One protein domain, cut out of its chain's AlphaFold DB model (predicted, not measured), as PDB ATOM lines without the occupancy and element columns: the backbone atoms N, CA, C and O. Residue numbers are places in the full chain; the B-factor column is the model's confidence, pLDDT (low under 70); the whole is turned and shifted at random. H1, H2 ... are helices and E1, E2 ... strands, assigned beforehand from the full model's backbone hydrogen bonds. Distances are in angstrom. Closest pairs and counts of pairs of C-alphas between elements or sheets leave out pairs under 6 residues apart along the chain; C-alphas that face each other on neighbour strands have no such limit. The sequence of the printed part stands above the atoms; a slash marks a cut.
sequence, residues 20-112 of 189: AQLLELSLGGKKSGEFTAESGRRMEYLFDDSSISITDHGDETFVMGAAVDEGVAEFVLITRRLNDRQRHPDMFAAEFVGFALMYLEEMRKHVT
ATOM      1  N   ALA A  20      -9.597 -23.277 -35.851       81.94
ATOM      2  CA  ALA A  20     -11.029 -23.303 -35.538       81.94
ATOM      3  C   ALA A  20     -11.759 -24.470 -36.231       81.94
ATOM      4  O   ALA A  20     -12.538 -25.174 -35.597       81.94
ATOM      5  N   GLN A  21     -11.451 -24.716 -37.510       83.06
ATOM      6  CA  GLN A  21     -12.028 -25.835 -38.264       83.06
ATOM      7  C   GLN A  21     -11.524 -27.172 -37.714       83.06
ATOM      8  O   GLN A  21     -12.290 -28.121 -37.570       83.06
ATOM      9  N   LEU A  22     -10.237 -27.239 -37.358       84.94
ATOM     10  CA  LEU A  22      -9.659 -28.425 -36.732       84.94
ATOM     11  C   LEU A  22     -10.295 -28.733 -35.371       84.94
ATOM     12  O   LEU A  22     -10.555 -29.898 -35.087       84.94
ATOM     13  N   LEU A  23     -10.601 -27.717 -34.556       80.69
ATOM     14  CA  LEU A  23     -11.276 -27.910 -33.272       80.69
ATOM     15  C   LEU A  23     -12.655 -28.546 -33.468       80.69
ATOM     16  O   LEU A  23     -12.951 -29.550 -32.828       80.69
ATOM     17  N   GLU A  24     -13.468 -28.024 -34.390       81.69
ATOM     18  CA  GLU A  24     -14.782 -28.595 -34.715       81.69
ATOM     19  C   GLU A  24     -14.669 -30.049 -35.184       81.69
ATOM     20  O   GLU A  24     -15.437 -30.913 -34.754       81.69
ATOM     21  N   LEU A  25     -13.666 -30.341 -36.019       75.88
ATOM     22  CA  LEU A  25     -13.383 -31.699 -36.468       75.88
ATOM     23  C   LEU A  25     -12.934 -32.602 -35.326       75.88
ATOM     24  O   LEU A  25     -13.225 -33.787 -35.385       75.88
ATOM     25  N   SER A  26     -12.272 -32.086 -34.294       73.31
ATOM     26  CA  SER A  26     -11.746 -32.873 -33.173       73.31
ATOM     27  C   SER A  26     -12.815 -33.353 -32.181       73.31
ATOM     28  O   SER A  26     -12.606 -34.333 -31.467       73.31
ATOM     29  N   LEU A  27     -13.995 -32.723 -32.172       70.12
ATOM     30  CA  LEU A  27     -15.086 -33.085 -31.269       70.12
ATOM     31  C   LEU A  27     -15.617 -34.487 -31.623       70.12
ATOM     32  O   LEU A  27     -16.099 -34.734 -32.735       70.12
ATOM     33  N   GLY A  28     -15.505 -35.435 -30.686       67.00
ATOM     34  CA  GLY A  28     -16.004 -36.811 -30.843       67.00
ATOM     35  C   GLY A  28     -14.974 -37.936 -30.684       67.00
ATOM     36  O   GLY A  28     -15.273 -39.058 -31.084       67.00
ATOM     37  N   GLY A  29     -13.802 -37.658 -30.104       72.44
ATOM     38  CA  GLY A  29     -12.782 -38.660 -29.769       72.44
ATOM     39  C   GLY A  29     -11.631 -38.709 -30.773       72.44
ATOM     40  O   GLY A  29     -11.446 -37.784 -31.564       72.44
ATOM     41  N   LYS A  30     -10.859 -39.800 -30.730       84.12
ATOM     42  CA  LYS A  30      -9.659 -39.987 -31.553       84.12
ATOM     43  C   LYS A  30      -9.937 -39.821 -33.047       84.12
ATOM     44  O   LYS A  30     -10.785 -40.520 -33.608       84.12
ATOM     45  N   LYS A  31      -9.186 -38.936 -33.702       89.44
ATOM     46  CA  LYS A  31      -9.306 -38.634 -35.134       89.44
ATOM     47  C   LYS A  31      -7.945 -38.348 -35.745       89.44
ATOM     48  O   LYS A  31      -7.080 -37.762 -35.107       89.44
ATOM     49  N   SER A  32      -7.783 -38.717 -37.003       92.12
ATOM     50  CA  SER A  32      -6.647 -38.305 -37.813       92.12
ATOM     51  C   SER A  32      -7.106 -37.980 -39.223       92.12
ATOM     52  O   SER A  32      -8.172 -38.420 -39.666       92.12
ATOM     53  N   GLY A  33      -6.303 -37.199 -39.926       91.62
ATOM     54  CA  GLY A  33      -6.569 -36.871 -41.311       91.62
ATOM     55  C   GLY A  33      -5.636 -35.799 -41.822       91.62
ATOM     56  O   GLY A  33      -4.666 -35.421 -41.172       91.62
ATOM     57  N   GLU A  34      -5.969 -35.283 -42.994       92.06
ATOM     58  CA  GLU A  34      -5.172 -34.272 -43.664       92.06
ATOM     59  C   GLU A  34      -5.978 -33.001 -43.900       92.06
ATOM     60  O   GLU A  34      -7.199 -33.030 -44.072       92.06
ATOM     61  N   PHE A  35      -5.271 -31.880 -43.958       88.69
ATOM     62  CA  PHE A  35      -5.809 -30.608 -44.412       88.69
ATOM     63  C   PHE A  35      -4.757 -29.857 -45.223       88.69
ATOM     64  O   PHE A  35      -3.560 -30.139 -45.157       88.69
ATOM     65  N   THR A  36      -5.215 -28.881 -45.993       87.31
ATOM     66  CA  THR A  36      -4.333 -27.950 -46.691       87.31
ATOM     67  C   THR A  36      -4.254 -26.677 -45.864       87.31
ATOM     68  O   THR A  36      -5.279 -26.041 -45.618       87.31
ATOM     69  N   ALA A  37      -3.054 -26.332 -45.400       87.00
ATOM     70  CA  ALA A  37      -2.793 -25.033 -44.798       87.00
ATOM     71  C   ALA A  37      -2.867 -23.937 -45.871       87.00
ATOM     72  O   ALA A  37      -2.813 -24.206 -47.071       87.00
ATOM     73  N   GLU A  38      -2.987 -22.687 -45.456       82.69
ATOM     74  CA  GLU A  38      -3.221 -21.559 -46.365       82.69
ATOM     75  C   GLU A  38      -2.036 -21.293 -47.308       82.69
ATOM     76  O   GLU A  38      -2.246 -20.858 -48.439       82.69
ATOM     77  N   SER A  39      -0.803 -21.653 -46.923       85.06
ATOM     78  CA  SER A  39       0.342 -21.656 -47.850       85.06
ATOM     79  C   SER A  39       0.223 -22.677 -48.996       85.06
ATOM     80  O   SER A  39       1.069 -22.711 -49.893       85.06
ATOM     81  N   GLY A  40      -0.794 -23.544 -48.967       85.00
ATOM     82  CA  GLY A  40      -0.983 -24.667 -49.881       85.00
ATOM     83  C   GLY A  40      -0.268 -25.948 -49.445       85.00
ATOM     84  O   GLY A  40      -0.381 -26.966 -50.131       85.00
ATOM     85  N   ARG A  41       0.461 -25.931 -48.320       87.94
ATOM     86  CA  ARG A  41       1.098 -27.134 -47.767       87.94
ATOM     87  C   ARG A  41       0.062 -28.122 -47.248       87.94
ATOM     88  O   ARG A  41      -0.918 -27.740 -46.611       87.94
ATOM     89  N   ARG A  42       0.294 -29.406 -47.517       91.69
ATOM     90  CA  ARG A  42      -0.508 -30.496 -46.955       91.69
ATOM     91  C   ARG A  42       0.039 -30.843 -45.582       91.69
ATOM     92  O   ARG A  42       1.239 -31.042 -45.428       91.69
ATOM     93  N   MET A  43      -0.857 -30.933 -44.619       93.69
ATOM     94  CA  MET A  43      -0.544 -31.203 -43.227       93.69
ATOM     95  C   MET A  43      -1.362 -32.403 -42.770       93.69
ATOM     96  O   MET A  43      -2.508 -32.567 -43.191       93.69
ATOM     97  N   GLU A  44      -0.794 -33.202 -41.882       94.56
ATOM     98  CA  GLU A  44      -1.493 -34.264 -41.172       94.56
ATOM     99  C   GLU A  44      -1.809 -33.799 -39.750       94.56
ATOM    100  O   GLU A  44      -1.002 -33.106 -39.124       94.56
ATOM    101  N   TYR A  45      -2.976 -34.172 -39.234       94.00
ATOM    102  CA  TYR A  45      -3.318 -34.023 -37.825       94.00
ATOM    103  C   TYR A  45      -3.634 -35.376 -37.193       94.00
ATOM    104  O   TYR A  45      -4.227 -36.254 -37.822       94.00
ATOM    105  N   LEU A  46      -3.290 -35.505 -35.915       94.06
ATOM    106  CA  LEU A  46      -3.657 -36.629 -35.063       94.06
ATOM    107  C   LEU A  46      -4.134 -36.088 -33.718       94.06
ATOM    108  O   LEU A  46      -3.375 -35.458 -32.984       94.06
ATOM    109  N   PHE A  47      -5.398 -36.339 -33.407       93.56
ATOM    110  CA  PHE A  47      -6.068 -35.947 -32.174       93.56
ATOM    111  C   PHE A  47      -6.435 -37.206 -31.396       93.56
ATOM    112  O   PHE A  47      -7.005 -38.143 -31.957       93.56
ATOM    113  N   ASP A  48      -6.105 -37.226 -30.114       91.88
ATOM    114  CA  ASP A  48      -6.397 -38.296 -29.164       91.88
ATOM    115  C   ASP A  48      -6.853 -37.678 -27.835       91.88
ATOM    116  O   ASP A  48      -6.666 -36.488 -27.590       91.88
ATOM    117  N   ASP A  49      -7.398 -38.491 -26.937       90.31
ATOM    118  CA  ASP A  49      -8.012 -38.028 -25.690       90.31
ATOM    119  C   ASP A  49      -7.059 -37.227 -24.791       90.31
ATOM    120  O   ASP A  49      -7.512 -36.452 -23.951       90.31
ATOM    121  N   SER A  50      -5.748 -37.420 -24.933       93.19
ATOM    122  CA  SER A  50      -4.711 -36.739 -24.152       93.19
ATOM    123  C   SER A  50      -3.574 -36.174 -25.000       93.19
ATOM    124  O   SER A  50      -2.533 -35.815 -24.453       93.19
ATOM    125  N   SER A  51      -3.727 -36.104 -26.324       95.12
ATOM    126  CA  SER A  51      -2.666 -35.585 -27.187       95.12
ATOM    127  C   SER A  51      -3.186 -35.016 -28.494       95.12
ATOM    128  O   SER A  51      -4.193 -35.463 -29.033       95.12
ATOM    129  N   ILE A  52      -2.441 -34.069 -29.043       95.38
ATOM    130  CA  ILE A  52      -2.720 -33.418 -30.314       95.38
ATOM    131  C   ILE A  52      -1.412 -33.195 -31.059       95.38
ATOM    132  O   ILE A  52      -0.470 -32.655 -30.489       95.38
ATOM    133  N   SER A  53      -1.342 -33.574 -32.330       96.31
ATOM    134  CA  SER A  53      -0.197 -33.267 -33.184       96.31
ATOM    135  C   SER A  53      -0.613 -32.811 -34.571       96.31
ATOM    136  O   SER A  53      -1.638 -33.235 -35.103       96.31
ATOM    137  N   ILE A  54       0.209 -31.944 -35.152       96.12
ATOM    138  CA  ILE A  54       0.132 -31.480 -36.531       96.12
ATOM    139  C   ILE A  54       1.532 -31.573 -37.134       96.12
ATOM    140  O   ILE A  54       2.479 -30.999 -36.591       96.12
ATOM    141  N   THR A  55       1.643 -32.246 -38.272       96.94
ATOM    142  CA  THR A  55       2.907 -32.502 -38.972       96.94
ATOM    143  C   THR A  55       2.781 -32.051 -40.423       96.94
ATOM    144  O   THR A  55       1.717 -32.186 -41.027       96.94
ATOM    145  N   ASP A  56       3.842 -31.486 -40.995       94.75
ATOM    146  CA  ASP A  56       3.885 -31.217 -42.437       94.75
ATOM    147  C   ASP A  56       4.107 -32.532 -43.200       94.75
ATOM    148  O   ASP A  56       5.088 -33.236 -42.972       94.75
ATOM    149  N   HIS A  57       3.204 -32.864 -44.124       91.12
ATOM    150  CA  HIS A  57       3.280 -34.098 -44.912       91.12
ATOM    151  C   HIS A  57       4.423 -34.061 -45.949       91.12
ATOM    152  O   HIS A  57       4.947 -35.092 -46.365       91.12
ATOM    153  N   GLY A  58       4.779 -32.883 -46.457       85.81
ATOM    154  CA  GLY A  58       5.887 -32.696 -47.397       85.81
ATOM    155  C   GLY A  58       7.259 -32.645 -46.723       85.81
ATOM    156  O   GLY A  58       8.274 -32.805 -47.404       85.81
ATOM    157  N   ASP A  59       7.295 -32.413 -45.411       89.31
ATOM    158  CA  ASP A  59       8.510 -32.373 -44.607       89.31
ATOM    159  C   ASP A  59       8.221 -32.646 -43.124       89.31
ATOM    160  O   ASP A  59       8.032 -31.730 -42.322       89.31
ATOM    161  N   GLU A  60       8.289 -33.921 -42.748       88.94
ATOM    162  CA  GLU A  60       7.982 -34.409 -41.397       88.94
ATOM    163  C   GLU A  60       8.928 -33.881 -40.303       88.94
ATOM    164  O   GLU A  60       8.706 -34.122 -39.116       88.94
ATOM    165  N   THR A  61       9.985 -33.140 -40.663       90.56
ATOM    166  CA  THR A  61      10.809 -32.444 -39.665       90.56
ATOM    167  C   THR A  61      10.058 -31.301 -38.986       90.56
ATOM    168  O   THR A  61      10.422 -30.911 -37.876       90.56
ATOM    169  N   PHE A  62       9.015 -30.767 -39.626       94.50
ATOM    170  CA  PHE A  62       8.143 -29.767 -39.033       94.50
ATOM    171  C   PHE A  62       6.980 -30.435 -38.306       94.50
ATOM    172  O   PHE A  62       6.110 -31.050 -38.924       94.50
ATOM    173  N   VAL A  63       6.948 -30.269 -36.984       95.69
ATOM    174  CA  VAL A  63       5.928 -30.855 -36.112       95.69
ATOM    175  C   VAL A  63       5.554 -29.893 -34.992       95.69
ATOM    176  O   VAL A  63       6.405 -29.224 -34.401       95.69
ATOM    177  N   MET A  64       4.265 -29.839 -34.680       96.94
ATOM    178  CA  MET A  64       3.749 -29.262 -33.446       96.94
ATOM    179  C   MET A  64       2.900 -30.306 -32.739       96.94
ATOM    180  O   MET A  64       1.914 -30.778 -33.294       96.94
ATOM    181  N   GLY A  65       3.292 -30.679 -31.530       96.75
ATOM    182  CA  GLY A  65       2.627 -31.677 -30.711       96.75
ATOM    183  C   GLY A  65       2.420 -31.174 -29.293       96.75
ATOM    184  O   GLY A  65       3.222 -30.389 -28.786       96.75
ATOM    185  N   ALA A  66       1.350 -31.631 -28.662       97.12
ATOM    186  CA  ALA A  66       1.136 -31.510 -27.235       97.12
ATOM    187  C   ALA A  66       0.574 -32.822 -26.691       97.12
ATOM    188  O   ALA A  66      -0.272 -33.451 -27.329       97.12
ATOM    189  N   ALA A  67       1.019 -33.213 -25.508       96.69
ATOM    190  CA  ALA A  67       0.460 -34.328 -24.759       96.69
ATOM    191  C   ALA A  67       0.252 -33.898 -23.311       96.69
ATOM    192  O   ALA A  67       0.955 -33.015 -22.825       96.69
ATOM    193  N   VAL A  68      -0.723 -34.498 -22.636       97.19
ATOM    194  CA  VAL A  68      -0.975 -34.263 -21.216       97.19
ATOM    195  C   VAL A  68      -1.051 -35.577 -20.465       97.19
ATOM    196  O   VAL A  68      -1.783 -36.487 -20.858       97.19
ATOM    197  N   ASP A  69      -0.336 -35.638 -19.353       96.06
ATOM    198  CA  ASP A  69      -0.400 -36.736 -18.401       96.06
ATOM    199  C   ASP A  69      -0.535 -36.180 -16.985       96.06
ATOM    200  O   ASP A  69       0.126 -35.212 -16.626       96.06
ATOM    201  N   GLU A  70      -1.471 -36.728 -16.212       93.94
ATOM    202  CA  GLU A  70      -1.779 -36.287 -14.838       93.94
ATOM    203  C   GLU A  70      -1.911 -34.752 -14.646       93.94
ATOM    204  O   GLU A  70      -1.631 -34.209 -13.581       93.94
ATOM    205  N   GLY A  71      -2.378 -34.030 -15.676       95.06
ATOM    206  CA  GLY A  71      -2.536 -32.567 -15.658       95.06
ATOM    207  C   GLY A  71      -1.275 -31.775 -16.039       95.06
ATOM    208  O   GLY A  71      -1.329 -30.547 -16.121       95.06
ATOM    209  N   VAL A  72      -0.167 -32.451 -16.327       97.44
ATOM    210  CA  VAL A  72       1.080 -31.862 -16.822       97.44
ATOM    211  C   VAL A  72       1.104 -31.954 -18.342       97.44
ATOM    212  O   VAL A  72       1.031 -33.048 -18.896       97.44
ATOM    213  N   ALA A  73       1.181 -30.815 -19.025       97.56
ATOM    214  CA  ALA A  73       1.313 -30.779 -20.476       97.56
ATOM    215  C   ALA A  73       2.775 -30.638 -20.914       97.56
ATOM    216  O   ALA A  73       3.539 -29.860 -20.344       97.56
ATOM    217  N   GLU A  74       3.122 -31.337 -21.985       96.38
ATOM    218  CA  GLU A  74       4.397 -31.228 -22.686       96.38
ATOM    219  C   GLU A  74       4.147 -30.810 -24.133       96.38
ATOM    220  O   GLU A  74       3.144 -31.196 -24.738       96.38
ATOM    221  N   PHE A  75       5.068 -30.028 -24.697       95.75
ATOM    222  CA  PHE A  75       4.975 -29.527 -26.063       95.75
ATOM    223  C   PHE A  75       6.214 -29.894 -26.877       95.75
ATOM    224  O   PHE A  75       7.344 -29.691 -26.447       95.75
ATOM    225  N   VAL A  76       5.995 -30.339 -28.112       93.50
ATOM    226  CA  VAL A  76       7.042 -30.520 -29.123       93.50
ATOM    227  C   VAL A  76       6.781 -29.512 -30.233       93.50
ATOM    228  O   VAL A  76       5.791 -29.628 -30.941       93.50
ATOM    229  N   LEU A  77       7.628 -28.491 -30.373       93.56
ATOM    230  CA  LEU A  77       7.374 -27.342 -31.257       93.56
ATOM    231  C   LEU A  77       8.538 -27.120 -32.226       93.56
ATOM    232  O   LEU A  77       9.360 -26.216 -32.057       93.56
ATOM    233  N   ILE A  78       8.601 -27.937 -33.272       92.00
ATOM    234  CA  ILE A  78       9.627 -27.860 -34.312       92.00
ATOM    235  C   ILE A  78       9.055 -27.100 -35.511       92.00
ATOM    236  O   ILE A  78       8.612 -27.675 -36.496       92.00
ATOM    237  N   THR A  79       9.059 -25.767 -35.430       91.31
ATOM    238  CA  THR A  79       8.527 -24.880 -36.490       91.31
ATOM    239  C   THR A  79       9.616 -24.264 -37.374       91.31
ATOM    240  O   THR A  79       9.349 -23.464 -38.277       91.31
ATOM    241  N   ARG A  80      10.878 -24.615 -37.109       89.19
ATOM    242  CA  ARG A  80      12.063 -24.148 -37.831       89.19
ATOM    243  C   ARG A  80      13.107 -25.257 -37.875       89.19
ATOM    244  O   ARG A  80      13.482 -25.769 -36.822       89.19
ATOM    245  N   ARG A  81      13.642 -25.557 -39.057       85.00
ATOM    246  CA  ARG A  81      14.725 -26.534 -39.202       85.00
ATOM    247  C   ARG A  81      16.012 -26.049 -38.532       85.00
ATOM    248  O   ARG A  81      16.312 -24.852 -38.508       85.00
ATOM    249  N   LEU A  82      16.798 -26.984 -38.000       78.50
ATOM    250  CA  LEU A  82      18.061 -26.671 -37.321       78.50
ATOM    251  C   LEU A  82      19.207 -26.352 -38.294       78.50
ATOM    252  O   LEU A  82      20.052 -25.519 -37.974       78.50
ATOM    253  N   ASN A  83      19.239 -26.988 -39.468       80.56
ATOM    254  CA  ASN A  83      20.351 -26.917 -40.424       80.56
ATOM    255  C   ASN A  83      20.392 -25.605 -41.231       80.56
ATOM    256  O   ASN A  83      21.439 -24.971 -41.310       80.56
ATOM    257  N   ASP A  84      19.269 -25.194 -41.819       83.25
ATOM    258  CA  ASP A  84      19.159 -24.029 -42.711       83.25
ATOM    259  C   ASP A  84      18.378 -22.862 -42.080       83.25
ATOM    260  O   ASP A  84      18.265 -21.784 -42.664       83.25
ATOM    261  N   ARG A  85      17.859 -23.061 -40.859       82.25
ATOM    262  CA  ARG A  85      16.998 -22.116 -40.128       82.25
ATOM    263  C   ARG A  85      15.731 -21.719 -40.892       82.25
ATOM    264  O   ARG A  85      15.102 -20.721 -40.526       82.25
ATOM    265  N   GLN A  86      15.321 -22.492 -41.897       87.50
ATOM    266  CA  GLN A  86      14.081 -22.266 -42.623       87.50
ATOM    267  C   GLN A  86      12.895 -22.474 -41.681       87.50
ATOM    268  O   GLN A  86      12.790 -23.490 -40.992       87.50
ATOM    269  N   ARG A  87      12.011 -21.478 -41.631       89.50
ATOM    270  CA  ARG A  87      10.756 -21.542 -40.878       89.50
ATOM    271  C   ARG A  87       9.678 -22.178 -41.740       89.50
ATOM    272  O   ARG A  87       9.631 -21.923 -42.943       89.50
ATOM    273  N   HIS A  88       8.808 -22.958 -41.114       91.88
ATOM    274  CA  HIS A  88       7.579 -23.378 -41.767       91.88
ATOM    275  C   HIS A  88       6.676 -22.148 -41.977       91.88
ATOM    276  O   HIS A  88       6.562 -21.338 -41.053       91.88
ATOM    277  N   PRO A  89       6.035 -21.991 -43.149       89.12
ATOM    278  CA  PRO A  89       5.182 -20.834 -43.425       89.12
ATOM    279  C   PRO A  89       3.936 -20.756 -42.522       89.12
ATOM    280  O   PRO A  89       3.570 -19.665 -42.110       89.12
ATOM    281  N   ASP A  90       3.333 -21.896 -42.156       90.62
ATOM    282  CA  ASP A  90       2.068 -21.931 -41.391       90.62
ATOM    283  C   ASP A  90       2.176 -22.360 -39.910       90.62
ATOM    284  O   ASP A  90       1.181 -22.298 -39.184       90.62
ATOM    285  N   MET A  91       3.334 -22.849 -39.434       92.12
ATOM    286  CA  MET A  91       3.437 -23.406 -38.074       92.12
ATOM    287  C   MET A  91       3.788 -22.319 -37.055       92.12
ATOM    288  O   MET A  91       4.956 -22.037 -36.758       92.12
ATOM    289  N   PHE A  92       2.754 -21.709 -36.487       90.81
ATOM    290  CA  PHE A  92       2.889 -20.694 -35.450       90.81
ATOM    291  C   PHE A  92       2.752 -21.305 -34.055       90.81
ATOM    292  O   PHE A  92       1.655 -21.522 -33.546       90.81
ATOM    293  N   ALA A  93       3.895 -21.538 -33.405       91.19
ATOM    294  CA  ALA A  93       3.965 -22.255 -32.135       91.19
ATOM    295  C   ALA A  93       3.097 -21.637 -31.018       91.19
ATOM    296  O   ALA A  93       2.486 -22.364 -30.243       91.19
ATOM    297  N   ALA A  94       2.987 -20.304 -30.947       91.25
ATOM    298  CA  ALA A  94       2.196 -19.638 -29.903       91.25
ATOM    299  C   ALA A  94       0.687 -19.854 -30.092       91.25
ATOM    300  O   ALA A  94      -0.041 -20.026 -29.118       91.25
ATOM    301  N   GLU A  95       0.230 -19.843 -31.346       91.88
ATOM    302  CA  GLU A  95      -1.166 -20.110 -31.692       91.88
ATOM    303  C   GLU A  95      -1.502 -21.578 -31.443       91.88
ATOM    304  O   GLU A  95      -2.537 -21.874 -30.848       91.88
ATOM    305  N   PHE A  96      -0.582 -22.481 -31.798       94.81
ATOM    306  CA  PHE A  96      -0.726 -23.903 -31.508       94.81
ATOM    307  C   PHE A  96      -0.819 -24.185 -30.007       94.81
ATOM    308  O   PHE A  96      -1.682 -24.955 -29.611       94.81
ATOM    309  N   VAL A  97       0.003 -23.549 -29.161       95.81
ATOM    310  CA  VAL A  97      -0.096 -23.713 -27.696       95.81
ATOM    311  C   VAL A  97      -1.499 -23.352 -27.204       95.81
ATOM    312  O   VAL A  97      -2.099 -24.120 -26.459       95.81
ATOM    313  N   GLY A  98      -2.051 -22.222 -27.653       93.81
ATOM    314  CA  GLY A  98      -3.411 -21.825 -27.281       93.81
ATOM    315  C   GLY A  98      -4.466 -22.818 -27.757       93.81
ATOM    316  O   GLY A  98      -5.312 -23.244 -26.974       93.81
ATOM    317  N   PHE A  99      -4.379 -23.227 -29.021       93.19
ATOM    318  CA  PHE A  99      -5.273 -24.220 -29.607       93.19
ATOM    319  C   PHE A  99      -5.205 -25.574 -28.884       93.19
ATOM    320  O   PHE A  99      -6.243 -26.135 -28.547       93.19
ATOM    321  N   ALA A 100      -4.007 -26.076 -28.592       95.38
ATOM    322  CA  ALA A 100      -3.806 -27.340 -27.895       95.38
ATOM    323  C   ALA A 100      -4.365 -27.292 -26.470       95.38
ATOM    324  O   ALA A 100      -5.057 -28.215 -26.057       95.38
ATOM    325  N   LEU A 101      -4.136 -26.201 -25.730       95.19
ATOM    326  CA  LEU A 101      -4.713 -26.027 -24.394       95.19
ATOM    327  C   LEU A 101      -6.245 -25.987 -24.430       95.19
ATOM    328  O   LEU A 101      -6.883 -26.582 -23.566       95.19
ATOM    329  N   MET A 102      -6.836 -25.325 -25.431       92.50
ATOM    330  CA  MET A 102      -8.288 -25.346 -25.636       92.50
ATOM    331  C   MET A 102      -8.789 -26.758 -25.943       92.50
ATOM    332  O   MET A 102      -9.735 -27.215 -25.313       92.50
ATOM    333  N   TYR A 103      -8.138 -27.464 -26.869       92.12
ATOM    334  CA  TYR A 103      -8.489 -28.838 -27.220       92.12
ATOM    335  C   TYR A 103      -8.444 -29.772 -26.002       92.12
ATOM    336  O   TYR A 103      -9.398 -30.499 -25.741       92.12
ATOM    337  N   LEU A 104      -7.366 -29.720 -25.217       92.81
ATOM    338  CA  LEU A 104      -7.205 -30.552 -24.024       92.81
ATOM    339  C   LEU A 104      -8.272 -30.253 -22.961       92.81
ATOM    340  O   LEU A 104      -8.794 -31.180 -22.341       92.81
ATOM    341  N   GLU A 105      -8.647 -28.984 -22.785       91.31
ATOM    342  CA  GLU A 105      -9.734 -28.602 -21.881       91.31
ATOM    343  C   GLU A 105     -11.092 -29.156 -22.353       91.31
ATOM    344  O   GLU A 105     -11.831 -29.719 -21.543       91.31
ATOM    345  N   GLU A 106     -11.395 -29.100 -23.657       89.50
ATOM    346  CA  GLU A 106     -12.599 -29.721 -24.244       89.50
ATOM    347  C   GLU A 106     -12.619 -31.248 -24.038       89.50
ATOM    348  O   GLU A 106     -13.665 -31.838 -23.750       89.50
ATOM    349  N   MET A 107     -11.446 -31.889 -24.077       90.31
ATOM    350  CA  MET A 107     -11.266 -33.311 -23.751       90.31
ATOM    351  C   MET A 107     -11.260 -33.600 -22.239       90.31
ATOM    352  O   MET A 107     -11.010 -34.733 -21.817       90.31
ATOM    353  N   ARG A 108     -11.575 -32.600 -21.402       91.75
ATOM    354  CA  ARG A 108     -11.600 -32.675 -19.929       91.75
ATOM    355  C   ARG A 108     -10.256 -33.070 -19.319       91.75
ATOM    356  O   ARG A 108     -10.197 -33.645 -18.229       91.75
ATOM    357  N   LYS A 109      -9.164 -32.768 -20.018       92.62
ATOM    358  CA  LYS A 109      -7.799 -32.889 -19.514       92.62
ATOM    359  C   LYS A 109      -7.377 -31.539 -18.955       92.62
ATOM    360  O   LYS A 109      -6.709 -30.752 -19.617       92.62
ATOM    361  N   HIS A 110      -7.806 -31.265 -17.729       92.19
ATOM    362  CA  HIS A 110      -7.493 -30.012 -17.052       92.19
ATOM    363  C   HIS A 110      -5.980 -29.869 -16.846       92.19
ATOM    364  O   HIS A 110      -5.409 -30.457 -15.929       92.19
ATOM    365  N   VAL A 111      -5.333 -29.074 -17.699       96.44
ATOM    366  CA  VAL A 111      -3.893 -28.808 -17.610       96.44
ATOM    367  C   VAL A 111      -3.628 -27.870 -16.432       96.44
ATOM    368  O   VAL A 111      -4.119 -26.733 -16.410       96.44
ATOM    369  N   THR A 112      -2.859 -28.338 -15.454       96.94
ATOM    370  CA  THR A 112      -2.448 -27.605 -14.250       96.94
ATOM    371  C   THR A 112      -1.044 -27.032 -14.366       96.94
ATOM    372  O   THR A 112      -0.781 -25.964 -13.811       96.94
TER     373      THR A 112
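This is residues 20 to 112 of the 189 residues of an uncharacterized protein of Candidatus Levybacteria bacterium RIFCSPHIGHO2_02_FULL_40_18 (UniProt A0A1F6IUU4). One twisted sheet of five strands makes a wall, with two helices over one of its faces and the other face bare: the longer helix H2 slants over E3, E4 and E5, and the short helix H1 lies over E2, towards the E1 edge. From the end of E5 a long link, residues 79 to 92, runs out past Asn 83 and folds back to H2. The printed part has 93 residues, with two named helices and five named strands in the order H1 E1 E2 E3 E4 E5 H2; the sheet's order is E1 - E2 - E3 - E4 - E5, all antiparallel, and the class is mixed, helices and strands. The whole is compact, with a radius of gyration of the C-alphas of 13.0 A, and elongated in outline, spanning 38 by 23 by 17 A.

The sheet holds E1, residues 31 to 36, 16.5 A from first to last C-alpha; E2, residues 42 to 48, 20.3 A; E3, residues 51 to 56, 17.2 A; E4, residues 63 to 69, 19.7 A; and E5, residues 72 to 78, 19.9 A. C-alpha 31, where E1 begins, is at (-9.306, -38.634, -35.134), and C-alpha 78, where E5 ends, is at (9.627, -27.860, -34.312). H1 is residues 20 to 26, 9.9 A long, and begins at C-alpha 20 at (-11.029, -23.303, -35.538). H2 is residues 93 to 106, 19.8 A long, and ends at C-alpha 106 at (-12.599, -29.721, -24.244).

The five strands form a meander, each strand the antiparallel neighbour of the one before, and each neighbour pair is a hairpin; E1 and E5 are the edge strands. In E1 and E2, whose directions stand at 159 degrees, N 33 and O 45 are 3.1 A apart, within hydrogen-bond range. In E2 and E3, at 170 degrees, N 46 and O 53 are within range at 2.9 A. In E3 and E4, at 172 degrees, N 54 and O 64 are within range at 2.8 A. In E4 and E5, at 171 degrees, N 67 and O 74 are within range at 3.0 A. E1 and E5 are apart. H1 and H2 are on the same face of the sheet, an arrangement of two layers, helices on one face of a sheet. H2 has a height over the sheet of 9.0 A; it lies over E3, E4 and, only just, with 3 of its C-alphas, E5. On the local plane it runs slantwise to the strands, at 36 degrees to E4. The closest C-alphas of H2 and E4 are those of Ala 100 and Ala 66, 6.5 A apart. H1 has a height over the sheet of 9.5 A and lies over E2, slantwise at 37 degrees on the local plane; their closest C-alphas, those of Ser 26 and Phe 47, are 6.5 A apart. H1 and H2 only just touch, with 3 pairs of C-alphas within 8 A, H2 with residues 99 to 103 alone; the closest are those of Leu 23 and Tyr 103, 6.7 A apart. Their lines stand at a steep tilt of 43 degrees, and they run the same way. In H1 and H2 every O i to N i+4 pair is within hydrogen-bond range.

The two C-alphas farthest apart, those of Gly 28 and Asp 84, are 39.3 A apart. The printed part, residues 20 to 112, has no cut. The link from E5 to H2, 14 residues, is long; the link from E3 to E4 is short, and the others are tight. The mean pLDDT, the model's own confidence, is 90.2 over the printed part, and one printed residue, Gly 28, is under 70.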